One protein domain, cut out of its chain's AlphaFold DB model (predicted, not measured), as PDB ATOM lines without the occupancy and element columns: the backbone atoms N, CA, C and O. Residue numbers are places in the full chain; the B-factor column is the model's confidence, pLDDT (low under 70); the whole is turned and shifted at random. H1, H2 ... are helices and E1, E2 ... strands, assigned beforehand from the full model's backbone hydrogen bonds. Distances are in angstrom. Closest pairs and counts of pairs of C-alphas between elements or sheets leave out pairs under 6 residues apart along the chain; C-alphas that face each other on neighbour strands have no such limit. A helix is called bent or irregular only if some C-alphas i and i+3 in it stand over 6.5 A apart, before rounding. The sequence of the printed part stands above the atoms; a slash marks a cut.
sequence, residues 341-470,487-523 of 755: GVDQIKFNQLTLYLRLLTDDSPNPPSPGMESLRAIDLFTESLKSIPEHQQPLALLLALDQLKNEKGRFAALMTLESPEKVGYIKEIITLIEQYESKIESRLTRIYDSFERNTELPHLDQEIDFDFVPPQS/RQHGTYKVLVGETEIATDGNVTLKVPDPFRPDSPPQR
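Overview. This is residues 341 to 470 and 487 to 523 of the 755 residues of an uncharacterized protein of Pseudomonas fluorescens (UniProt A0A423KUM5). A long helical hairpin, H4 and H5, makes the longer side of a four-helix bundle, and the shorter helices H1 and H2 pack along it; the bent hairpin of strands E2 and E3 runs from beside H4 and H2 out to a tip at residues 502 to 506. The bundle H1 H2 H4 H5 is up and down, each helix running against the one before it in the chain, while little H3 is near H4, and strand E1 lies beyond H3, with the C-alphas of Ser 384 and Phe 465 closest at 6.4 A. The printed part has 167 residues with five named helices and then three named strands, H1 H2 H3 H4 H5 E1 E2 E3; the sheet is E2 - E3, antiparallel, and the class is mostly helix. The whole is compact, with a radius of gyration of the C-alphas of 17.2 A and spans of 50 by 46 by 36 A.

Along the chain. Find C-alpha 342 at (57.345, -105.987, 220.062); from there H1, residues 342 to 357, runs 22.6 A. Next come H2, residues 369 to 379, 15.3 A, and H3, residues 381 to 384. H4, residues 387 to 411, runs 35.8 A; it is irregular, C-alphas 389 and 392 being 7.3 A apart, with a kink of 31 degrees near residue 394. H5, residues 417 to 446, runs 43.1 A from C-alpha 417 at (80.310, -106.710, 203.856). Then follow E1, residues 462 to 465, E2, residues 491 to 501, 26.9 A, which bends by 73 degrees at residue 498, and E3, residues 507 to 511, ending at C-alpha 511 at (68.265, -86.795, 229.496).

Arrangement. Look first at the helical hairpin H4 and H5: they touch at a shallow tilt of 22 degrees, opposite ways, with the C-alphas of Lys 405 and Ile 427 closest at 5.8 A. H2 touches H4 at Ala 374 and Ala 397, their closest C-alphas, 4.9 A apart. H1 touches H5, which touches it with residues 419 to 429 alone; the closest C-alphas are those of Leu 357 and Lys 419, 5.8 A apart. For E2 and H4 the closest C-alphas are those of Val 494 and Ala 393, 6.2 A. Across the hairpin E2 and E3, N 500 and O 508 are within hydrogen-bond range at 2.8 A. E1 pairs with no named strand, but is near E2. In H1, H2 and H5 every O i to N i+4 pair is within hydrogen-bond range, in H4 18 of 21; H3 is too short for such a pair.

Size, cuts and confidence. Look for the two C-alphas farthest apart, Pro 417 and Asp 504, at 54.5 A. Residues 471 to 486 are not printed, and C-alphas 470 and 487 are 31.9 A apart across the cut. The links H1 to H2 and H5 to E1 are long. Confidence is under 70 at residues 468 to 470.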
ATOM      1  N   GLY A 341      56.896-105.653 225.007       86.88
ATOM      2  CA  GLY A 341      56.213-105.619 223.718       86.88
ATOM      3  C   GLY A 341      57.172-105.759 222.530       86.88
ATOM      4  O   GLY A 341      58.396-105.698 222.673       86.88
ATOM      5  N   VAL A 342      56.597-105.901 221.332       91.50
ATOM      6  CA  VAL A 342      57.345-105.987 220.062       91.50
ATOM      7  C   VAL A 342      58.291-104.797 219.886       91.50
ATOM      8  O   VAL A 342      59.431-104.980 219.467       91.50
ATOM      9  N   ASP A 343      57.836-103.597 220.244       91.44
ATOM     10  CA  ASP A 343      58.615-102.370 220.086       91.44
ATOM     11  C   ASP A 343      59.847-102.335 220.996       91.44
ATOM     12  O   ASP A 343      60.953-102.101 220.513       91.44
ATOM     13  N   GLN A 344      59.710-102.715 222.269       89.38
ATOM     14  CA  GLN A 344      60.853-102.815 223.182       89.38
ATOM     15  C   GLN A 344      61.898-103.829 222.690       89.38
ATOM     16  O   GLN A 344      63.101-103.606 222.807       89.38
ATOM     17  N   ILE A 345      61.461-104.959 222.125       93.50
ATOM     18  CA  ILE A 345      62.389-105.964 221.593       93.50
ATOM     19  C   ILE A 345      63.124-105.431 220.363       93.50
ATOM     20  O   ILE A 345      64.341-105.584 220.281       93.50
ATOM     21  N   LYS A 346      62.415-104.779 219.437       95.38
ATOM     22  CA  LYS A 346      63.018-104.163 218.246       95.38
ATOM     23  C   LYS A 346      63.967-103.022 218.605       95.38
ATOM     24  O   LYS A 346      65.024-102.900 217.995       95.38
ATOM     25  N   PHE A 347      63.629-102.238 219.624       94.00
ATOM     26  CA  PHE A 347      64.521-101.230 220.189       94.00
ATOM     27  C   PHE A 347      65.814-101.864 220.719       94.00
ATOM     28  O   PHE A 347      66.909-101.455 220.341       94.00
ATOM     29  N   ASN A 348      65.709-102.944 221.499       92.88
ATOM     30  CA  ASN A 348      66.883-103.676 221.980       92.88
ATOM     31  C   ASN A 348      67.714-104.265 220.822       92.88
ATOM     32  O   ASN A 348      68.942-104.270 220.894       92.88
ATOM     33  N   GLN A 349      67.076-104.745 219.747       95.62
ATOM     34  CA  GLN A 349      67.786-105.198 218.546       95.62
ATOM     35  C   GLN A 349      68.559-104.063 217.880       95.62
ATOM     36  O   GLN A 349      69.723-104.265 217.544       95.62
ATOM     37  N   LEU A 350      67.949-102.883 217.733       96.19
ATOM     38  CA  LEU A 350      68.623-101.706 217.193       96.19
ATOM     39  C   LEU A 350      69.885-101.389 218.006       96.19
ATOM     40  O   LEU A 350      70.968-101.309 217.431       96.19
ATOM     41  N   THR A 351      69.784-101.325 219.337       93.69
ATOM     42  CA  THR A 351      70.943-101.108 220.220       93.69
ATOM     43  C   THR A 351      72.042-102.156 220.012       93.69
ATOM     44  O   THR A 351      73.222-101.811 219.960       93.69
ATOM     45  N   LEU A 352      71.686-103.435 219.848       93.81
ATOM     46  CA  LEU A 352      72.657-104.508 219.605       93.81
ATOM     47  C   LEU A 352      73.312-104.417 218.220       93.81
ATOM     48  O   LEU A 352      74.515-104.642 218.113       93.81
ATOM     49  N   TYR A 353      72.568-104.066 217.169       96.12
ATOM     50  CA  TYR A 353      73.151-103.852 215.842       96.12
ATOM     51  C   TYR A 353      74.088-102.641 215.815       96.12
ATOM     52  O   TYR A 353      75.148-102.713 215.196       96.12
ATOM     53  N   LEU A 354      73.753-101.566 216.533       94.88
ATOM     54  CA  LEU A 354      74.637-100.408 216.687       94.88
ATOM     55  C   LEU A 354      75.946-100.786 217.397       94.88
ATOM     56  O   LEU A 354      77.013-100.377 216.951       94.88
ATOM     57  N   ARG A 355      75.882-101.633 218.436       92.19
ATOM     58  CA  ARG A 355      77.077-102.195 219.095       92.19
ATOM     59  C   ARG A 355      77.889-103.094 218.167       92.19
ATOM     60  O   ARG A 355      79.111-103.045 218.188       92.19
ATOM     61  N   LEU A 356      77.235-103.901 217.332       93.75
ATOM     62  CA  LEU A 356      77.922-104.725 216.332       93.75
ATOM     63  C   LEU A 356      78.619-103.884 215.255       93.75
ATOM     64  O   LEU A 356      79.661-104.292 214.755       93.75
ATOM     65  N   LEU A 357      78.070-102.720 214.901       93.62
ATOM     66  CA  LEU A 357      78.683-101.819 213.924       93.62
ATOM     67  C   LEU A 357      79.980-101.189 214.457       93.62
ATOM     68  O   LEU A 357      80.944-101.023 213.704       93.62
ATOM     69  N   THR A 358      80.023-100.881 215.755       89.38
ATOM     70  CA  THR A 358      81.180-100.269 216.425       89.38
ATOM     71  C   THR A 358      82.110-101.265 217.109       89.38
ATOM     72  O   THR A 358      82.963-100.846 217.886       89.38
ATOM     73  N   ASP A 359      81.949-102.564 216.834       88.31
ATOM     74  CA  ASP A 359      82.722-103.640 217.463       88.31
ATOM     75  C   ASP A 359      82.737-103.528 218.999       88.31
ATOM     76  O   ASP A 359      83.767-103.709 219.643       88.31
ATOM     77  N   ASP A 360      81.565-103.232 219.573       82.75
ATOM     78  CA  ASP A 360      81.327-103.065 221.010       82.75
ATOM     79  C   ASP A 360      82.008-101.839 221.643       82.75
ATOM     80  O   ASP A 360      82.405-101.827 222.811       82.75
ATOM     81  N   SER A 361      82.134-100.760 220.870       82.31
ATOM     82  CA  SER A 361      82.580 -99.481 221.413       82.31
ATOM     83  C   SER A 361      81.605 -98.970 222.485       82.31
ATOM     84  O   SER A 361      80.385 -99.026 222.285       82.31
ATOM     85  N   PRO A 362      82.106 -98.380 223.593       79.69
ATOM     86  CA  PRO A 362      81.251 -97.719 224.577       79.69
ATOM     87  C   PRO A 362      80.509 -96.522 223.977       79.69
ATOM     88  O   PRO A 362      79.564 -96.027 224.580       79.69
ATOM     89  N   ASN A 363      80.930 -96.040 222.806       81.81
ATOM     90  CA  ASN A 363      80.240 -94.984 222.095       81.81
ATOM     91  C   ASN A 363      79.386 -95.568 220.959       81.81
ATOM     92  O   ASN A 363      79.829 -96.480 220.253       81.81
ATOM     93  N   PRO A 364      78.175 -95.027 220.758       82.38
ATOM     94  CA  PRO A 364      77.362 -95.353 219.596       82.38
ATOM     95  C   PRO A 364      78.111 -94.961 218.310       82.38
ATOM     96  O   PRO A 364      78.986 -94.084 218.350       82.38
ATOM     97  N   PRO A 365      77.786 -95.579 217.160       86.38
ATOM     98  CA  PRO A 365      78.311 -95.108 215.887       86.38
ATOM     99  C   PRO A 365      77.892 -93.649 215.653       86.38
ATOM    100  O   PRO A 365      76.968 -93.144 216.291       86.38
ATOM    101  N   SER A 366      78.594 -92.958 214.745       79.06
ATOM    102  CA  SER A 366      78.288 -91.552 214.438       79.06
ATOM    103  C   SER A 366      76.797 -91.336 214.118       79.06
ATOM    104  O   SER A 366      76.236 -90.388 214.666       79.06
ATOM    105  N   PRO A 367      76.146 -92.192 213.305       86.62
ATOM    106  CA  PRO A 367      74.693 -92.316 213.285       86.62
ATOM    107  C   PRO A 367      74.177 -93.345 214.303       86.62
ATOM    108  O   PRO A 367      74.813 -94.366 214.558       86.62
ATOM    109  N   GLY A 368      72.978 -93.113 214.837       88.69
ATOM    110  CA  GLY A 368      72.208 -94.082 215.621       88.69
ATOM    111  C   GLY A 368      71.601 -93.530 216.905       88.69
ATOM    112  O   GLY A 368      70.510 -93.952 217.287       88.69
ATOM    113  N   MET A 369      72.244 -92.552 217.549       89.31
ATOM    114  CA  MET A 369      71.732 -91.984 218.805       89.31
ATOM    115  C   MET A 369      70.392 -91.288 218.649       89.31
ATOM    116  O   MET A 369      69.488 -91.507 219.454       89.31
ATOM    117  N   GLU A 370      70.245 -90.486 217.600       88.31
ATOM    118  CA  GLU A 370      68.988 -89.787 217.342       88.31
ATOM    119  C   GLU A 370      67.879 -90.772 216.954       88.31
ATOM    120  O   GLU A 370      66.735 -90.588 217.353       88.31
ATOM    121  N   SER A 371      68.218 -91.882 216.282       92.62
ATOM    122  CA  SER A 371      67.250 -92.955 216.022       92.62
ATOM    123  C   SER A 371      66.767 -93.609 217.312       92.62
ATOM    124  O   SER A 371      65.566 -93.808 217.480       92.62
ATOM    125  N   LEU A 372      67.678 -93.905 218.246       93.75
ATOM    126  CA  LEU A 372      67.308 -94.446 219.553       93.75
ATOM    127  C   LEU A 372      66.405 -93.469 220.319       93.75
ATOM    128  O   LEU A 372      65.358 -93.874 220.811       93.75
ATOM    129  N   ARG A 373      66.750 -92.179 220.369       91.31
ATOM    130  CA  ARG A 373      65.931 -91.162 221.053       91.31
ATOM    131  C   ARG A 373      64.544 -91.011 220.432       91.31
ATOM    132  O   ARG A 373      63.558 -90.996 221.162       91.31
ATOM    133  N   ALA A 374      64.456 -90.938 219.105       92.75
ATOM    134  CA  ALA A 374      63.189 -90.811 218.389       92.75
ATOM    135  C   ALA A 374      62.284 -92.041 218.576       92.75
ATOM    136  O   ALA A 374      61.070 -91.900 218.744       92.75
ATOM    137  N   ILE A 375      62.862 -93.246 218.576       94.31
ATOM    138  CA  ILE A 375      62.107 -94.482 218.802       94.31
ATOM    139  C   ILE A 375      61.652 -94.574 220.260       94.31
ATOM    140  O   ILE A 375      60.476 -94.828 220.479       94.31
ATOM    141  N   ASP A 376      62.525 -94.307 221.237       90.44
ATOM    142  CA  ASP A 376      62.169 -94.318 222.666       90.44
ATOM    143  C   ASP A 376      61.055 -93.306 222.987       90.44
ATOM    144  O   ASP A 376      60.049 -93.631 223.625       90.44
ATOM    145  N   LEU A 377      61.173 -92.094 222.434       90.44
ATOM    146  CA  LEU A 377      60.122 -91.081 222.444       90.44
ATOM    147  C   LEU A 377      58.789 -91.664 221.953       90.44
ATOM    148  O   LEU A 377      57.772 -91.551 222.643       90.44
ATOM    149  N   PHE A 378      58.796 -92.297 220.777       91.62
ATOM    150  CA  PHE A 378      57.597 -92.844 220.151       91.62
ATOM    151  C   PHE A 378      56.979 -94.005 220.940       91.62
ATOM    152  O   PHE A 378      55.756 -94.072 221.081       91.62
ATOM    153  N   THR A 379      57.802 -94.928 221.439       88.00
ATOM    154  CA  THR A 379      57.336 -96.185 222.036       88.00
ATOM    155  C   THR A 379      56.964 -96.044 223.504       88.00
ATOM    156  O   THR A 379      56.013 -96.693 223.948       88.00
ATOM    157  N   GLU A 380      57.662 -95.188 224.249       83.62
ATOM    158  CA  GLU A 380      57.491 -95.046 225.696       83.62
ATOM    159  C   GLU A 380      56.799 -93.733 226.060       83.62
ATOM    160  O   GLU A 380      55.727 -93.735 226.670       83.62
ATOM    161  N   SER A 381      57.371 -92.602 225.647       84.69
ATOM    162  CA  SER A 381      56.992 -91.293 226.193       84.69
ATOM    163  C   SER A 381      55.655 -90.768 225.661       84.69
ATOM    164  O   SER A 381      54.860 -90.215 226.421       84.69
ATOM    165  N   LEU A 382      55.357 -90.974 224.373       86.94
ATOM    166  CA  LEU A 382      54.148 -90.422 223.745       86.94
ATOM    167  C   LEU A 382      52.831 -90.953 224.318       86.94
ATOM    168  O   LEU A 382      51.811 -90.272 224.210       86.94
ATOM    169  N   LYS A 383      52.820 -92.136 224.943       83.31
ATOM    170  CA  LYS A 383      51.597 -92.737 225.507       83.31
ATOM    171  C   LYS A 383      50.955 -91.873 226.597       83.31
ATOM    172  O   LYS A 383      49.743 -91.938 226.774       83.31
ATOM    173  N   SER A 384      51.749 -91.063 227.297       83.25
ATOM    174  CA  SER A 384      51.287 -90.185 228.379       83.25
ATOM    175  C   SER A 384      50.872 -88.784 227.919       83.25
ATOM    176  O   SER A 384      50.472 -87.971 228.749       83.25
ATOM    177  N   ILE A 385      50.980 -88.471 226.625       84.00
ATOM    178  CA  ILE A 385      50.777 -87.114 226.100       84.00
ATOM    179  C   ILE A 385      49.469 -87.052 225.307       84.00
ATOM    180  O   ILE A 385      49.217 -87.956 224.508       84.00
ATOM    181  N   PRO A 386      48.632 -86.008 225.465       84.31
ATOM    182  CA  PRO A 386      47.395 -85.872 224.696       84.31
ATOM    183  C   PRO A 386      47.635 -85.879 223.179       84.31
ATOM    184  O   PRO A 386      48.524 -85.181 222.699       84.31
ATOM    185  N   GLU A 387      46.815 -86.611 222.410       84.38
ATOM    186  CA  GLU A 387      47.052 -86.827 220.967       84.38
ATOM    187  C   GLU A 387      47.213 -85.531 220.161       84.38
ATOM    188  O   GLU A 387      48.075 -85.467 219.293       84.38
ATOM    189  N   HIS A 388      46.450 -84.483 220.486       78.56
ATOM    190  CA  HIS A 388      46.515 -83.185 219.806       78.56
ATOM    191  C   HIS A 388      47.848 -82.437 220.015       78.56
ATOM    192  O   HIS A 388      48.160 -81.534 219.248       78.56
ATOM    193  N   GLN A 389      48.649 -82.813 221.021       80.75
ATOM    194  CA  GLN A 389      49.962 -82.211 221.315       80.75
ATOM    195  C   GLN A 389      51.133 -83.016 220.731       80.75
ATOM    196  O   GLN A 389      52.257 -82.528 220.662       80.75
ATOM    197  N   GLN A 390      50.882 -84.249 220.280       88.50
ATOM    198  CA  GLN A 390      51.899 -85.144 219.718       88.50
ATOM    199  C   GLN A 390      52.431 -84.774 218.315       88.50
ATOM    200  O   GLN A 390      53.564 -85.165 218.025       88.50
ATOM    201  N   PRO A 391      51.695 -84.086 217.411       87.75
ATOM    202  CA  PRO A 391      52.102 -83.999 216.009       87.75
ATOM    203  C   PRO A 391      53.480 -83.401 215.757       87.75
ATOM    204  O   PRO A 391      54.238 -83.964 214.975       87.75
ATOM    205  N   LEU A 392      53.829 -82.288 216.411       85.62
ATOM    206  CA  LEU A 392      55.124 -81.650 216.179       85.62
ATOM    207  C   LEU A 392      56.272 -82.532 216.691       85.62
ATOM    208  O   LEU A 392      57.291 -82.662 216.017       85.62
ATOM    209  N   ALA A 393      56.079 -83.205 217.830       89.94
ATOM    210  CA  ALA A 393      57.044 -84.169 218.349       89.94
ATOM    211  C   ALA A 393      57.251 -85.349 217.388       89.94
ATOM    212  O   ALA A 393      58.384 -85.726 217.102       89.94
ATOM    213  N   LEU A 394      56.160 -85.880 216.834       91.19
ATOM    214  CA  LEU A 394      56.185 -86.949 215.836       91.19
ATOM    215  C   LEU A 394      56.831 -86.506 214.514       91.19
ATOM    216  O   LEU A 394      57.581 -87.279 213.924       91.19
ATOM    217  N   LEU A 395      56.571 -85.281 214.047       87.31
ATOM    218  CA  LEU A 395      57.191 -84.729 212.837       87.31
ATOM    219  C   LEU A 395      58.708 -84.584 212.995       87.31
ATOM    220  O   LEU A 395      59.450 -85.006 212.109       87.31
ATOM    221  N   LEU A 396      59.162 -84.046 214.130       86.94
ATOM    222  CA  LEU A 396      60.586 -83.894 214.434       86.94
ATOM    223  C   LEU A 396      61.276 -85.257 214.599       86.94
ATOM    224  O   LEU A 396      62.343 -85.469 214.026       86.94
ATOM    225  N   ALA A 397      60.642 -86.213 215.286       91.19
ATOM    226  CA  ALA A 397      61.139 -87.587 215.394       91.19
ATOM    227  C   ALA A 397      61.242 -88.278 214.022       91.19
ATOM    228  O   ALA A 397      62.223 -88.959 213.729       91.19
ATOM    229  N   LEU A 398      60.249 -88.079 213.149       89.38
ATOM    230  CA  LEU A 398      60.258 -88.622 211.791       89.38
ATOM    231  C   LEU A 398      61.379 -88.016 210.939       89.38
ATOM    232  O   LEU A 398      61.994 -88.730 210.149       89.38
ATOM    233  N   ASP A 399      61.632 -86.711 211.061       84.69
ATOM    234  CA  ASP A 399      62.749 -86.069 210.364       84.69
ATOM    235  C   ASP A 399      64.097 -86.631 210.831       84.69
ATOM    236  O   ASP A 399      64.901 -87.062 210.004       84.69
ATOM    237  N   GLN A 400      64.295 -86.758 212.147       87.44
ATOM    238  CA  GLN A 400      65.492 -87.373 212.730       87.44
ATOM    239  C   GLN A 400      65.736 -88.790 212.201       87.44
ATOM    240  O   GLN A 400      66.848 -89.104 211.776       87.44
ATOM    241  N   LEU A 401      64.701 -89.636 212.173       91.50
ATOM    242  CA  LEU A 401      64.809 -91.006 211.664       91.50
ATOM    243  C   LEU A 401      65.195 -91.045 210.183       91.50
ATOM    244  O   LEU A 401      66.100 -91.792 209.810       91.50
ATOM    245  N   LYS A 402      64.583 -90.197 209.346       86.75
ATOM    246  CA  LYS A 402      64.921 -90.134 207.915       86.75
ATOM    247  C   LYS A 402      66.347 -89.644 207.681       86.75
ATOM    248  O   LYS A 402      67.025 -90.163 206.791       86.75
ATOM    249  N   ASN A 403      66.808 -88.680 208.477       84.31
ATOM    250  CA  ASN A 403      68.175 -88.167 208.402       84.31
ATOM    251  C   ASN A 403      69.179 -89.273 208.766       84.31
ATOM    252  O   ASN A 403      70.077 -89.581 207.983       84.31
ATOM    253  N   GLU A 404      68.968 -89.951 209.895       89.62
ATOM    254  CA  GLU A 404      69.798 -91.071 210.352       89.62
ATOM    255  C   GLU A 404      69.815 -92.244 209.365       89.62
ATOM    256  O   GLU A 404      70.880 -92.778 209.050       89.62
ATOM    257  N   LYS A 405      68.664 -92.601 208.783       91.94
ATOM    258  CA  LYS A 405      68.587 -93.613 207.722       91.94
ATOM    259  C   LYS A 405      69.477 -93.259 206.528       91.94
ATOM    260  O   LYS A 405      70.188 -94.122 206.013       91.94
ATOM    261  N   GLY A 406      69.471 -91.991 206.109       87.31
ATOM    262  CA  GLY A 406      70.356 -91.485 205.057       87.31
ATOM    263  C   GLY A 406      71.841 -91.622 205.415       87.31
ATOM    264  O   GLY A 406      72.633 -92.071 204.581       87.31
ATOM    265  N   ARG A 407      72.215 -91.318 206.666       87.88
ATOM    266  CA  ARG A 407      73.589 -91.496 207.175       87.88
ATOM    267  C   ARG A 407      74.014 -92.964 207.155       87.88
ATOM    268  O   ARG A 407      75.100 -93.277 206.671       87.88
ATOM    269  N   PHE A 408      73.152 -93.872 207.612       93.31
ATOM    270  CA  PHE A 408      73.406 -95.312 207.546       93.31
ATOM    271  C   PHE A 408      73.573 -95.802 206.104       93.31
ATOM    272  O   PHE A 408      74.512 -96.543 205.819       93.31
ATOM    273  N   ALA A 409      72.726 -95.348 205.176       91.56
ATOM    274  CA  ALA A 409      72.846 -95.710 203.766       91.56
ATOM    275  C   ALA A 409      74.191 -95.260 203.164       91.56
ATOM    276  O   ALA A 409      74.822 -96.021 202.430       91.56
ATOM    277  N   ALA A 410      74.671 -94.063 203.514       87.44
ATOM    278  CA  ALA A 410      75.978 -93.577 203.074       87.44
ATOM    279  C   ALA A 410      77.138 -94.431 203.626       87.44
ATOM    280  O   ALA A 410      78.077 -94.745 202.884       87.44
ATOM    281  N   LEU A 411      77.049 -94.870 204.889       90.56
ATOM    282  CA  LEU A 411      78.058 -95.732 205.520       90.56
ATOM    283  C   LEU A 411      78.217 -97.090 204.828       90.56
ATOM    284  O   LEU A 411      79.308 -97.651 204.854       90.56
ATOM    285  N   MET A 412      77.186 -97.605 204.147       93.19
ATOM    286  CA  MET A 412      77.276 -98.901 203.455       93.19
ATOM    287  C   MET A 412      78.411 -98.964 202.423       93.19
ATOM    288  O   MET A 412      78.898-100.047 202.120       93.19
ATOM    289  N   THR A 413      78.821 -97.819 201.870       89.38
ATOM    290  CA  THR A 413      79.907 -97.741 200.875       89.38
ATOM    291  C   THR A 413      81.307 -97.762 201.488       89.38
ATOM    292  O   THR A 413      82.280 -97.973 200.767       89.38
ATOM    293  N   LEU A 414      81.412 -97.543 202.800       89.38
ATOM    294  CA  LEU A 414      82.673 -97.397 203.531       89.38
ATOM    295  C   LEU A 414      82.979 -98.604 204.429       89.38
ATOM    296  O   LEU A 414      84.093 -98.732 204.928       89.38
ATOM    297  N   GLU A 415      81.995 -99.477 204.643       94.00
ATOM    298  CA  GLU A 415      82.037-100.540 205.644       94.00
ATOM    299  C   GLU A 415      82.252-101.934 205.038       94.00
ATOM    300  O   GLU A 415      82.024-102.183 203.853       94.00
ATOM    301  N   SER A 416      82.687-102.881 205.875       94.69
ATOM    302  CA  SER A 416      82.881-104.275 205.456       94.69
ATOM    303  C   SER A 416      81.549-104.951 205.078       94.69
ATOM    304  O   SER A 416      80.503-104.581 205.614       94.69
ATOM    305  N   PRO A 417      81.542-106.002 204.228       94.94
ATOM    306  CA  PRO A 417      80.310-106.710 203.856       94.94
ATOM    307  C   PRO A 417      79.490-107.221 205.051       94.94
ATOM    308  O   PRO A 417      78.261-107.249 205.001       94.94
ATOM    309  N   GLU A 418      80.166-107.603 206.137       93.62
ATOM    310  CA  GLU A 418      79.526-108.014 207.386       93.62
ATOM    311  C   GLU A 418      78.800-106.842 208.063       93.62
ATOM    312  O   GLU A 418      77.616-106.954 208.385       93.62
ATOM    313  N   LYS A 419      79.473-105.692 208.212       94.44
ATOM    314  CA  LYS A 419      78.890-104.473 208.789       94.44
ATOM    315  C   LYS A 419      77.775-103.895 207.921       94.44
ATOM    316  O   LYS A 419      76.758-103.455 208.452       94.44
ATOM    317  N   VAL A 420      77.889-104.001 206.597       97.06
ATOM    318  CA  VAL A 420      76.807-103.691 205.647       97.06
ATOM    319  C   VAL A 420      75.557-104.533 205.929       97.06
ATOM    320  O   VAL A 420      74.443-104.023 205.811       97.06
ATOM    321  N   GLY A 421      75.717-105.796 206.335       96.88
ATOM    322  CA  GLY A 421      74.613-106.634 206.805       96.88
ATOM    323  C   GLY A 421      73.890-106.022 208.008       96.88
ATOM    324  O   GLY A 421      72.671-105.876 207.973       96.88
ATOM    325  N   TYR A 422      74.629-105.583 209.031       96.06
ATOM    326  CA  TYR A 422      74.048-104.916 210.206       96.06
ATOM    327  C   TYR A 422      73.384-103.581 209.857       96.06
ATOM    328  O   TYR A 422      72.301-103.290 210.358       96.06
ATOM    329  N   ILE A 423      73.981-102.795 208.956       97.19
ATOM    330  CA  ILE A 423      73.404-101.527 208.492       97.19
ATOM    331  C   ILE A 423      72.042-101.746 207.820       97.19
ATOM    332  O   ILE A 423      71.112-100.982 208.070       97.19
ATOM    333  N   LYS A 424      71.883-102.801 207.012       97.88
ATOM    334  CA  LYS A 424      70.586-103.131 206.394       97.88
ATOM    335  C   LYS A 424      69.513-103.444 207.434       97.88
ATOM    336  O   LYS A 424      68.381-102.991 207.286       97.88
ATOM    337  N   GLU A 425      69.869-104.178 208.486       97.75
ATOM    338  CA  GLU A 425      68.953-104.473 209.595       97.75
ATOM    339  C   GLU A 425      68.583-103.197 210.370       97.75
ATOM    340  O   GLU A 425      67.411-102.978 210.673       97.75
ATOM    341  N   ILE A 426      69.549-102.302 210.615       97.62
ATOM    342  CA  ILE A 426      69.309-100.989 211.238       97.62
ATOM    343  C   ILE A 426      68.332-100.155 210.400       97.62
ATOM    344  O   ILE A 426      67.334 -99.673 210.933       97.62
ATOM    345  N   ILE A 427      68.581-100.021 209.093       97.31
ATOM    346  CA  ILE A 427      67.699 -99.290 208.169       97.31
ATOM    347  C   ILE A 427      66.293 -99.896 208.185       97.31
ATOM    348  O   ILE A 427      65.318 -99.165 208.334       97.31
ATOM    349  N   THR A 428      66.189-101.225 208.122       97.75
ATOM    350  CA  THR A 428      64.904-101.941 208.158       97.75
ATOM    351  C   THR A 428      64.130-101.658 209.450       97.75
ATOM    352  O   THR A 428      62.913-101.473 209.418       97.75
ATOM    353  N   LEU A 429      64.810-101.606 210.600       97.38
ATOM    354  CA  LEU A 429      64.189-101.248 211.878       97.38
ATOM    355  C   LEU A 429      63.718 -99.787 211.884       97.38
ATOM    356  O   LEU A 429      62.587 -99.526 212.291       97.38
ATOM    357  N   ILE A 430      64.543 -98.854 211.400       96.75
ATOM    358  CA  ILE A 430      64.190 -97.429 211.303       96.75
ATOM    359  C   ILE A 430      62.959 -97.231 210.404       96.75
ATOM    360  O   ILE A 430      62.008 -96.572 210.817       96.75
ATOM    361  N   GLU A 431      62.916 -97.858 209.227       95.06
ATOM    362  CA  GLU A 431      61.798 -97.748 208.276       95.06
ATOM    363  C   GLU A 431      60.463 -98.224 208.859       95.06
ATOM    364  O   GLU A 431      59.413 -97.628 208.607       95.06
ATOM    365  N   GLN A 432      60.485 -99.270 209.689       95.06
ATOM    366  CA  GLN A 432      59.280 -99.733 210.379       95.06
ATOM    367  C   GLN A 432      58.736 -98.673 211.341       95.06
ATOM    368  O   GLN A 432      57.518 -98.500 211.432       95.06
ATOM    369  N   TYR A 433      59.609 -97.954 212.050       95.62
ATOM    370  CA  TYR A 433      59.192 -96.871 212.939       95.62
ATOM    371  C   TYR A 433      58.784 -95.611 212.179       95.62
ATOM    372  O   TYR A 433      57.789 -94.999 212.564       95.62
ATOM    373  N   GLU A 434      59.452 -95.273 211.070       93.00
ATOM    374  CA  GLU A 434      58.997 -94.209 210.165       93.00
ATOM    375  C   GLU A 434      57.547 -94.463 209.728       93.00
ATOM    376  O   GLU A 434      56.687 -93.606 209.922       93.00
ATOM    377  N   SER A 435      57.241 -95.673 209.246       90.25
ATOM    378  CA  SER A 435      55.891 -96.047 208.806       90.25
ATOM    379  C   SER A 435      54.855 -95.993 209.938       90.25
ATOM    380  O   SER A 435      53.717 -95.554 209.736       90.25
ATOM    381  N   LYS A 436      55.234 -96.399 211.159       93.00
ATOM    382  CA  LYS A 436      54.365 -96.304 212.343       93.00
ATOM    383  C   LYS A 436      54.079 -94.856 212.739       93.00
ATOM    384  O   LYS A 436      52.925 -94.532 213.023       93.00
ATOM    385  N   ILE A 437      55.102 -94.002 212.747       91.88
ATOM    386  CA  ILE A 437      54.971 -92.572 213.045       91.88
ATOM    387  C   ILE A 437      54.114 -91.890 211.981       91.88
ATOM    388  O   ILE A 437      53.181 -91.171 212.329       91.88
ATOM    389  N   GLU A 438      54.361 -92.167 210.700       87.88
ATOM    390  CA  GLU A 438      53.553 -91.650 209.594       87.88
ATOM    391  C   GLU A 438      52.092 -92.073 209.736       87.88
ATOM    392  O   GLU A 438      51.214 -91.219 209.718       87.88
ATOM    393  N   SER A 439      51.820 -93.356 209.992       88.62
ATOM    394  CA  SER A 439      50.455 -93.859 210.211       88.62
ATOM    395  C   SER A 439      49.763 -93.206 211.413       88.62
ATOM    396  O   SER A 439      48.546 -92.999 211.406       88.62
ATOM    397  N   ARG A 440      50.520 -92.890 212.471       90.25
ATOM    398  CA  ARG A 440      50.003 -92.192 213.652       90.25
ATOM    399  C   ARG A 440      49.688 -90.732 213.341       90.25
ATOM    400  O   ARG A 440      48.603 -90.282 213.700       90.25
ATOM    401  N   LEU A 441      50.594 -90.032 212.660       86.56
ATOM    402  CA  LEU A 441      50.373 -88.673 212.173       86.56
ATOM    403  C   LEU A 441      49.127 -88.623 211.291       86.56
ATOM    404  O   LEU A 441      48.235 -87.844 211.592       86.56
ATOM    405  N   THR A 442      48.999 -89.525 210.314       83.44
ATOM    406  CA  THR A 442      47.805 -89.656 209.464       83.44
ATOM    407  C   THR A 442      46.525 -89.658 210.278       83.44
ATOM    408  O   THR A 442      45.636 -88.849 210.044       83.44
ATOM    409  N   ARG A 443      46.454 -90.521 211.296       86.81
ATOM    410  CA  ARG A 443      45.267 -90.645 212.143       86.81
ATOM    411  C   ARG A 443      44.963 -89.368 212.927       86.81
ATOM    412  O   ARG A 443      43.796 -89.016 213.051       86.81
ATOM    413  N   ILE A 444      45.986 -88.705 213.471       86.44
ATOM    414  CA  ILE A 444      45.797 -87.458 214.226       86.44
ATOM    415  C   ILE A 444      45.324 -86.349 213.282       86.44
ATOM    416  O   ILE A 444      44.341 -85.677 213.574       86.44
ATOM    417  N   TYR A 445      45.964 -86.196 212.124       81.00
ATOM    418  CA  TYR A 445      45.584 -85.179 211.144       81.00
ATOM    419  C   TYR A 445      44.187 -85.416 210.561       81.00
ATOM    420  O   TYR A 445      43.443 -84.461 210.363       81.00
ATOM    421  N   ASP A 446      43.805 -86.676 210.344       82.62
ATOM    422  CA  ASP A 446      42.457 -87.058 209.913       82.62
ATOM    423  C   ASP A 446      41.376 -86.758 210.963       82.62
ATOM    424  O   ASP A 446      40.200 -86.727 210.610       82.62
ATOM    425  N   SER A 447      41.751 -86.543 212.230       85.38
ATOM    426  CA  SER A 447      40.811 -86.201 213.305       85.38
ATOM    427  C   SER A 447      40.495 -84.705 213.414       85.38
ATOM    428  O   SER A 447      39.572 -84.344 214.143       85.38
ATOM    429  N   PHE A 448      41.242 -83.838 212.721       83.62
ATOM    430  CA  PHE A 448      40.999 -82.397 212.747       83.62
ATOM    431  C   PHE A 448      39.894 -81.998 211.772       83.62
ATOM    432  O   PHE A 448      39.936 -82.331 210.588       83.62
ATOM    433  N   GLU A 449      38.949 -81.199 212.260       80.50
ATOM    434  CA  GLU A 449      37.804 -80.725 211.473       80.50
ATOM    435  C   GLU A 449      38.050 -79.325 210.895       80.50
ATOM    436  O   GLU A 449      37.459 -78.931 209.885       80.50
ATOM    437  N   ARG A 450      38.943 -78.548 211.524       77.50
ATOM    438  CA  ARG A 450      39.282 -77.176 211.117       77.50
ATOM    439  C   ARG A 450      40.786 -76.971 211.060       77.50
ATOM    440  O   ARG A 450      41.536 -77.492 211.872       77.50
ATOM    441  N   ASN A 451      41.243 -76.154 210.118       75.75
ATOM    442  CA  ASN A 451      42.669 -75.888 209.934       75.75
ATOM    443  C   ASN A 451      43.293 -75.076 211.088       75.75
ATOM    444  O   ASN A 451      44.500 -75.126 211.283       75.75
ATOM    445  N   THR A 452      42.482 -74.370 211.880       74.56
ATOM    446  CA  THR A 452      42.901 -73.723 213.132       74.56
ATOM    447  C   THR A 452      43.259 -74.722 214.230       74.56
ATOM    448  O   THR A 452      43.870 -74.335 215.217       74.56
ATOM    449  N   GLU A 453      42.843 -75.984 214.094       79.44
ATOM    450  CA  GLU A 453      43.197 -77.072 215.013       79.44
ATOM    451  C   GLU A 453      44.522 -77.735 214.611       79.44
ATOM    452  O   GLU A 453      45.083 -78.497 215.398       79.44
ATOM    453  N   LEU A 454      45.043 -77.431 213.412       79.81
ATOM    454  CA  LEU A 454      46.327 -77.958 212.976       79.81
ATOM    455  C   LEU A 454      47.453 -77.409 213.868       79.81
ATOM    456  O   LEU A 454      47.513 -76.203 214.119       79.81
ATOM    457  N   PRO A 455      48.368 -78.282 214.308       79.50
ATOM    458  CA  PRO A 455      49.511 -77.910 215.129       79.50
ATOM    459  C   PRO A 455      50.413 -76.938 214.364       79.50
ATOM    460  O   PRO A 455      50.750 -77.166 213.200       79.50
ATOM    461  N   HIS A 456      50.838 -75.866 215.029       82.88
ATOM    462  CA  HIS A 456      51.770 -74.916 214.429       82.88
ATOM    463  C   HIS A 456      53.171 -75.518 214.346       82.88
ATOM    464  O   HIS A 456      53.655 -76.119 215.305       82.88
ATOM    465  N   LEU A 457      53.866 -75.308 213.226       78.50
ATOM    466  CA  LEU A 457      55.236 -75.812 213.059       78.50
ATOM    467  C   LEU A 457      56.242 -75.154 214.013       78.50
ATOM    468  O   LEU A 457      57.263 -75.751 214.351       78.50
ATOM    469  N   ASP A 458      55.946 -73.943 214.480       74.06
ATOM    470  CA  ASP A 458      56.768 -73.216 215.447       74.06
ATOM    471  C   ASP A 458      56.278 -73.347 216.899       74.06
ATOM    472  O   ASP A 458      56.892 -72.757 217.792       74.06
ATOM    473  N   GLN A 459      55.243 -74.162 217.149       78.50
ATOM    474  CA  GLN A 459      54.712 -74.428 218.485       78.50
ATOM    475  C   GLN A 459      55.841 -74.804 219.458       78.50
ATOM    476  O   GLN A 459      56.720 -75.610 219.140       78.50
ATOM    477  N   GLU A 460      55.829 -74.208 220.651       79.25
ATOM    478  CA  GLU A 460      56.763 -74.586 221.710       79.25
ATOM    479  C   GLU A 460      56.422 -76.002 222.198       79.25
ATOM    480  O   GLU A 460      55.271 -76.315 222.505       79.25
ATOM    481  N   ILE A 461      57.434 -76.870 222.250       84.56
ATOM    482  CA  ILE A 461      57.353 -78.162 222.931       84.56
ATOM    483  C   ILE A 461      58.074 -77.968 224.258       84.56
ATOM    484  O   ILE A 461      59.305 -77.935 224.293       84.56
ATOM    485  N   ASP A 462      57.295 -77.796 225.317       87.75
ATOM    486  CA  ASP A 462      57.752 -77.738 226.705       87.75
ATOM    487  C   ASP A 462      56.574 -78.132 227.603       87.75
ATOM    488  O   ASP A 462      55.791 -77.292 228.046       87.75
ATOM    489  N   PHE A 463      56.375 -79.436 227.791       85.75
ATOM    490  CA  PHE A 463      55.260 -79.943 228.587       85.75
ATOM    491  C   PHE A 463      55.676 -81.097 229.494       85.75
ATOM    492  O   PHE A 463      56.437 -81.994 229.118       85.75
ATOM    493  N   ASP A 464      55.152 -81.043 230.713       86.06
ATOM    494  CA  ASP A 464      55.349 -82.054 231.740       86.06
ATOM    495  C   ASP A 464      54.334 -83.183 231.583       86.06
ATOM    496  O   ASP A 464      53.168 -82.964 231.248       86.06
ATOM    497  N   PHE A 465      54.775 -84.404 231.855       86.12
ATOM    498  CA  PHE A 465      53.919 -85.575 231.884       86.12
ATOM    499  C   PHE A 465      54.410 -86.580 232.925       86.12
ATOM    500  O   PHE A 465      55.581 -86.622 233.305       86.12
ATOM    501  N   VAL A 466      53.490 -87.426 233.381       81.38
ATOM    502  CA  VAL A 466      53.815 -88.551 234.258       81.38
ATOM    503  C   VAL A 466      53.869 -89.813 233.393       81.38
ATOM    504  O   VAL A 466      52.881 -90.124 232.717       81.38
ATOM    505  N   PRO A 467      55.006 -90.529 233.353       74.25
ATOM    506  CA  PRO A 467      55.102 -91.784 232.618       74.25
ATOM    507  C   PRO A 467      54.067 -92.809 233.109       74.25
ATOM    508  O   PRO A 467      53.694 -92.778 234.288       74.25
ATOM    509  N   PRO A 468      53.615 -93.739 232.254       65.19
ATOM    510  CA  PRO A 468      52.710 -94.796 232.683       65.19
ATOM    511  C   PRO A 468      53.400 -95.628 233.770       65.19
ATOM    512  O   PRO A 468      54.539 -96.061 233.591       65.19
ATOM    513  N   GLN A 469      52.738 -95.856 234.904       60.56
ATOM    514  CA  GLN A 469      53.301 -96.724 235.934       60.56
ATOM    515  C   GLN A 469      53.261 -98.175 235.457       60.56
ATOM    516  O   GLN A 469      52.201 -98.705 235.123       60.56
ATOM    517  N   SER A 470      54.414 -98.837 235.449       50.38
ATOM    518  CA  SER A 470      54.475-100.281 235.251       50.38
ATOM    519  C   SER A 470      53.791-100.972 236.431       50.38
ATOM    520  O   SER A 470      54.219-100.807 237.572       50.38
ATOM    521  N   ARG A 487      67.369 -76.618 220.548       82.75
ATOM    522  CA  ARG A 487      67.965 -76.191 219.286       82.75
ATOM    523  C   ARG A 487      69.456 -76.489 219.337       82.75
ATOM    524  O   ARG A 487      70.161 -75.955 220.185       82.75
ATOM    525  N   GLN A 488      69.932 -77.335 218.430       78.69
ATOM    526  CA  GLN A 488      71.353 -77.641 218.301       78.69
ATOM    527  C   GLN A 488      71.808 -77.309 216.883       78.69
ATOM    528  O   GLN A 488      71.196 -77.741 215.910       78.69
ATOM    529  N   HIS A 489      72.830 -76.456 216.780       81.44
ATOM    530  CA  HIS A 489      73.390 -75.973 215.513       81.44
ATOM    531  C   HIS A 489      72.362 -75.384 214.535       81.44
ATOM    532  O   HIS A 489      72.620 -75.306 213.347       81.44
ATOM    533  N   GLY A 490      71.187 -74.954 215.006       71.06
ATOM    534  CA  GLY A 490      70.124 -74.421 214.154       71.06
ATOM    535  C   GLY A 490      69.006 -75.409 213.812       71.06
ATOM    536  O   GLY A 490      67.974 -74.952 213.326       71.06
ATOM    537  N   THR A 491      69.141 -76.702 214.137       75.38
ATOM    538  CA  THR A 491      68.057 -77.687 213.997       75.38
ATOM    539  C   THR A 491      67.348 -77.957 215.314       75.38
ATOM    540  O   THR A 491      67.941 -77.911 216.393       75.38
ATOM    541  N   TYR A 492      66.048 -78.227 215.226       80.56
ATOM    542  CA  TYR A 492      65.246 -78.593 216.381       80.56
ATOM    543  C   TYR A 492      65.258 -80.100 216.598       80.56
ATOM    544  O   TYR A 492      65.061 -80.882 215.670       80.56
ATOM    545  N   LYS A 493      65.429 -80.492 217.857       84.19
ATOM    546  CA  LYS A 493      65.348 -81.877 218.317       84.19
ATOM    547  C   LYS A 493      64.355 -81.953 219.463       84.19
ATOM    548  O   LYS A 493      64.261 -81.020 220.262       84.19
ATOM    549  N   VAL A 494      63.624 -83.058 219.542       89.88
ATOM    550  CA  VAL A 494      62.719 -83.328 220.664       89.88
ATOM    551  C   VAL A 494      63.363 -84.343 221.572       89.88
ATOM    552  O   VAL A 494      63.779 -85.408 221.125       89.88
ATOM    553  N   LEU A 495      63.447 -83.985 222.844       91.44
ATOM    554  CA  LEU A 495      64.029 -84.805 223.886       91.44
ATOM    555  C   LEU A 495      63.030 -84.979 225.021       91.44
ATOM    556  O   LEU A 495      62.107 -84.184 225.208       91.44
ATOM    557  N   VAL A 496      63.248 -86.037 225.790       91.44
ATOM    558  CA  VAL A 496      62.520 -86.310 227.022       91.44
ATOM    559  C   VAL A 496      63.542 -86.447 228.134       91.44
ATOM    560  O   VAL A 496      64.509 -87.197 228.005       91.44
ATOM    561  N   GLY A 497      63.342 -85.699 229.214       90.94
ATOM    562  CA  GLY A 497      64.220 -85.719 230.375       90.94
ATOM    563  C   GLY A 497      63.448 -85.777 231.682       90.94
ATOM    564  O   GLY A 497      62.263 -85.451 231.744       90.94
ATOM    565  N   GLU A 498      64.134 -86.197 232.734       90.69
ATOM    566  CA  GLU A 498      63.644 -86.126 234.107       90.69
ATOM    567  C   GLU A 498      63.934 -84.738 234.677       90.69
ATOM    568  O   GLU A 498      65.043 -84.215 234.527       90.69
ATOM    569  N   THR A 499      62.928 -84.134 235.305       88.75
ATOM    570  CA  THR A 499      63.044 -82.785 235.860       88.75
ATOM    571  C   THR A 499      63.759 -82.825 237.208       88.75
ATOM    572  O   THR A 499      63.328 -83.513 238.131       88.75
ATOM    573  N   GLU A 500      64.832 -82.049 237.341       85.81
ATOM    574  CA  GLU A 500      65.551 -81.813 238.589       85.81
ATOM    575  C   GLU A 500      65.467 -80.330 238.951       85.81
ATOM    576  O   GLU A 500      65.782 -79.462 238.140       85.81
ATOM    577  N   ILE A 501      65.040 -80.042 240.178       83.12
ATOM    578  CA  ILE A 501      64.977 -78.682 240.714       83.12
ATOM    579  C   ILE A 501      66.066 -78.570 241.777       83.12
ATOM    580  O   ILE A 501      66.030 -79.278 242.786       83.12
ATOM    581  N   ALA A 502      67.051 -77.713 241.532       78.19
ATOM    582  CA  ALA A 502      68.117 -77.425 242.480       78.19
ATOM    583  C   ALA A 502      67.589 -76.615 243.679       78.19
ATOM    584  O   ALA A 502      66.504 -76.032 243.643       78.19
ATOM    585  N   THR A 503      68.355 -76.571 244.774       79.00
ATOM    586  CA  THR A 503      67.952 -75.882 246.018       79.00
ATOM    587  C   THR A 503      67.767 -74.373 245.856       79.00
ATOM    588  O   THR A 503      67.096 -73.749 246.669       79.00
ATOM    589  N   ASP A 504      68.369 -73.789 244.823       78.50
ATOM    590  CA  ASP A 504      68.232 -72.384 244.428       78.50
ATOM    591  C   ASP A 504      67.007 -72.124 243.525       78.50
ATOM    592  O   ASP A 504      66.754 -70.982 243.145       78.50
ATOM    593  N   GLY A 505      66.231 -73.165 243.198       78.19
ATOM    594  CA  GLY A 505      65.064 -73.100 242.321       78.19
ATOM    595  C   GLY A 505      65.376 -73.265 240.832       78.19
ATOM    596  O   GLY A 505      64.441 -73.265 240.029       78.19
ATOM    597  N   ASN A 506      66.643 -73.440 240.440       81.62
ATOM    598  CA  ASN A 506      67.002 -73.659 239.042       81.62
ATOM    599  C   ASN A 506      66.530 -75.035 238.558       81.62
ATOM    600  O   ASN A 506      66.760 -76.059 239.205       81.62
ATOM    601  N   VAL A 507      65.885 -75.059 237.390       86.06
ATOM    602  CA  VAL A 507      65.384 -76.289 236.768       86.06
ATOM    603  C   VAL A 507      66.406 -76.804 235.761       86.06
ATOM    604  O   VAL A 507      66.747 -76.118 234.800       86.06
ATOM    605  N   THR A 508      66.856 -78.039 235.955       89.75
ATOM    606  CA  THR A 508      67.656 -78.797 234.992       89.75
ATOM    607  C   THR A 508      66.880 -80.020 234.515       89.75
ATOM    608  O   THR A 508      66.180 -80.661 235.293       89.75
ATOM    609  N   LEU A 509      67.046 -80.402 233.250       92.44
ATOM    610  CA  LEU A 509      66.534 -81.666 232.721       92.44
ATOM    611  C   LEU A 509      67.666 -82.669 232.539       92.44
ATOM    612  O   LEU A 509      68.678 -82.362 231.907       92.44
ATOM    613  N   LYS A 510      67.482 -83.879 233.066       92.44
ATOM    614  CA  LYS A 510      68.387 -85.018 232.887       92.44
ATOM    615  C   LYS A 510      67.870 -85.911 231.767       92.44
ATOM    616  O   LYS A 510      66.849 -86.574 231.922       92.44
ATOM    617  N   VAL A 511      68.580 -85.939 230.645       91.94
ATOM    618  CA  VAL A 511      68.265 -86.795 229.496       91.94
ATOM    619  C   VAL A 511      69.176 -88.026 229.531       91.94
ATOM    620  O   VAL A 511      70.387 -87.876 229.329       91.94
ATOM    621  N   PRO A 512      68.642 -89.232 229.805       89.69
ATOM    622  CA  PRO A 512      69.438 -90.453 229.822       89.69
ATOM    623  C   PRO A 512      69.958 -90.805 228.422       89.69
ATOM    624  O   PRO A 512      69.373 -90.439 227.401       89.69
ATOM    625  N   ASP A 513      71.074 -91.529 228.375       88.75
ATOM    626  CA  ASP A 513      71.625 -92.069 227.135       88.75
ATOM    627  C   ASP A 513      70.974 -93.443 226.857       88.75
ATOM    628  O   ASP A 513      71.263 -94.402 227.575       88.75
ATOM    629  N   PRO A 514      70.106 -93.585 225.833       89.31
ATOM    630  CA  PRO A 514      69.463 -94.867 225.531       89.31
ATOM    631  C   PRO A 514      70.444 -95.976 225.116       89.31
ATOM    632  O   PRO A 514      70.113 -97.158 225.209       89.31
ATOM    633  N   PHE A 515      71.645 -95.625 224.648       88.94
ATOM    634  CA  PHE A 515      72.697 -96.584 224.308       88.94
ATOM    635  C   PHE A 515      73.521 -96.992 225.542       88.94
ATOM    636  O   PHE A 515      74.016 -98.126 225.613       88.94
ATOM    637  N   ARG A 516      73.635 -96.083 226.523       86.12
ATOM    638  CA  ARG A 516      74.328 -96.255 227.810       86.12
ATOM    639  C   ARG A 516      73.442 -95.843 228.998       86.12
ATOM    640  O   ARG A 516      73.696 -94.807 229.615       86.12
ATOM    641  N   PRO A 517      72.453 -96.665 229.373       83.12
ATOM    642  CA  PRO A 517      71.515 -96.320 230.442       83.12
ATOM    643  C   PRO A 517      72.190 -96.079 231.804       83.12
ATOM    644  O   PRO A 517      71.662 -95.326 232.613       83.12
ATOM    645  N   ASP A 518      73.369 -96.667 232.038       83.56
ATOM    646  CA  ASP A 518      74.123 -96.527 233.292       83.56
ATOM    647  C   ASP A 518      75.072 -95.310 233.319       83.56
ATOM    648  O   ASP A 518      75.721 -95.047 234.332       83.56
ATOM    649  N   SER A 519      75.216 -94.574 232.210       85.44
ATOM    650  CA  SER A 519      76.063 -93.375 232.170       85.44
ATOM    651  C   SER A 519      75.348 -92.156 232.759       85.44
ATOM    652  O   SER A 519      74.121 -92.069 232.674       85.44
ATOM    653  N   PRO A 520      76.090 -91.178 233.321       88.44
ATOM    654  CA  PRO A 520      75.491 -89.933 233.785       88.44
ATOM    655  C   PRO A 520      74.651 -89.276 232.675       88.44
ATOM    656  O   PRO A 520      75.139 -89.145 231.549       88.44
ATOM    657  N   PRO A 521      73.405 -88.861 232.965       90.19
ATOM    658  CA  PRO A 521      72.534 -88.263 231.963       90.19
ATOM    659  C   PRO A 521      73.069 -86.903 231.507       90.19
ATOM    660  O   PRO A 521      73.642 -86.144 232.295       90.19
ATOM    661  N   GLN A 522      72.819 -86.559 230.243       90.38
ATOM    662  CA  GLN A 522      73.107 -85.224 229.730       90.38
ATOM    663  C   GLN A 522      72.163 -84.219 230.395       90.38
ATOM    664  O   GLN A 522      70.947 -84.415 230.406       90.38
ATOM    665  N   ARG A 523      72.718 -83.127 230.924       91.94
ATOM    666  CA  ARG A 523      71.948 -82.053 231.561       91.94
ATOM    667  C   ARG A 523      71.565 -80.977 230.539       91.94
ATOM    668  O   ARG A 523      72.367 -80.677 229.652       91.94
TER     669      ARG A 523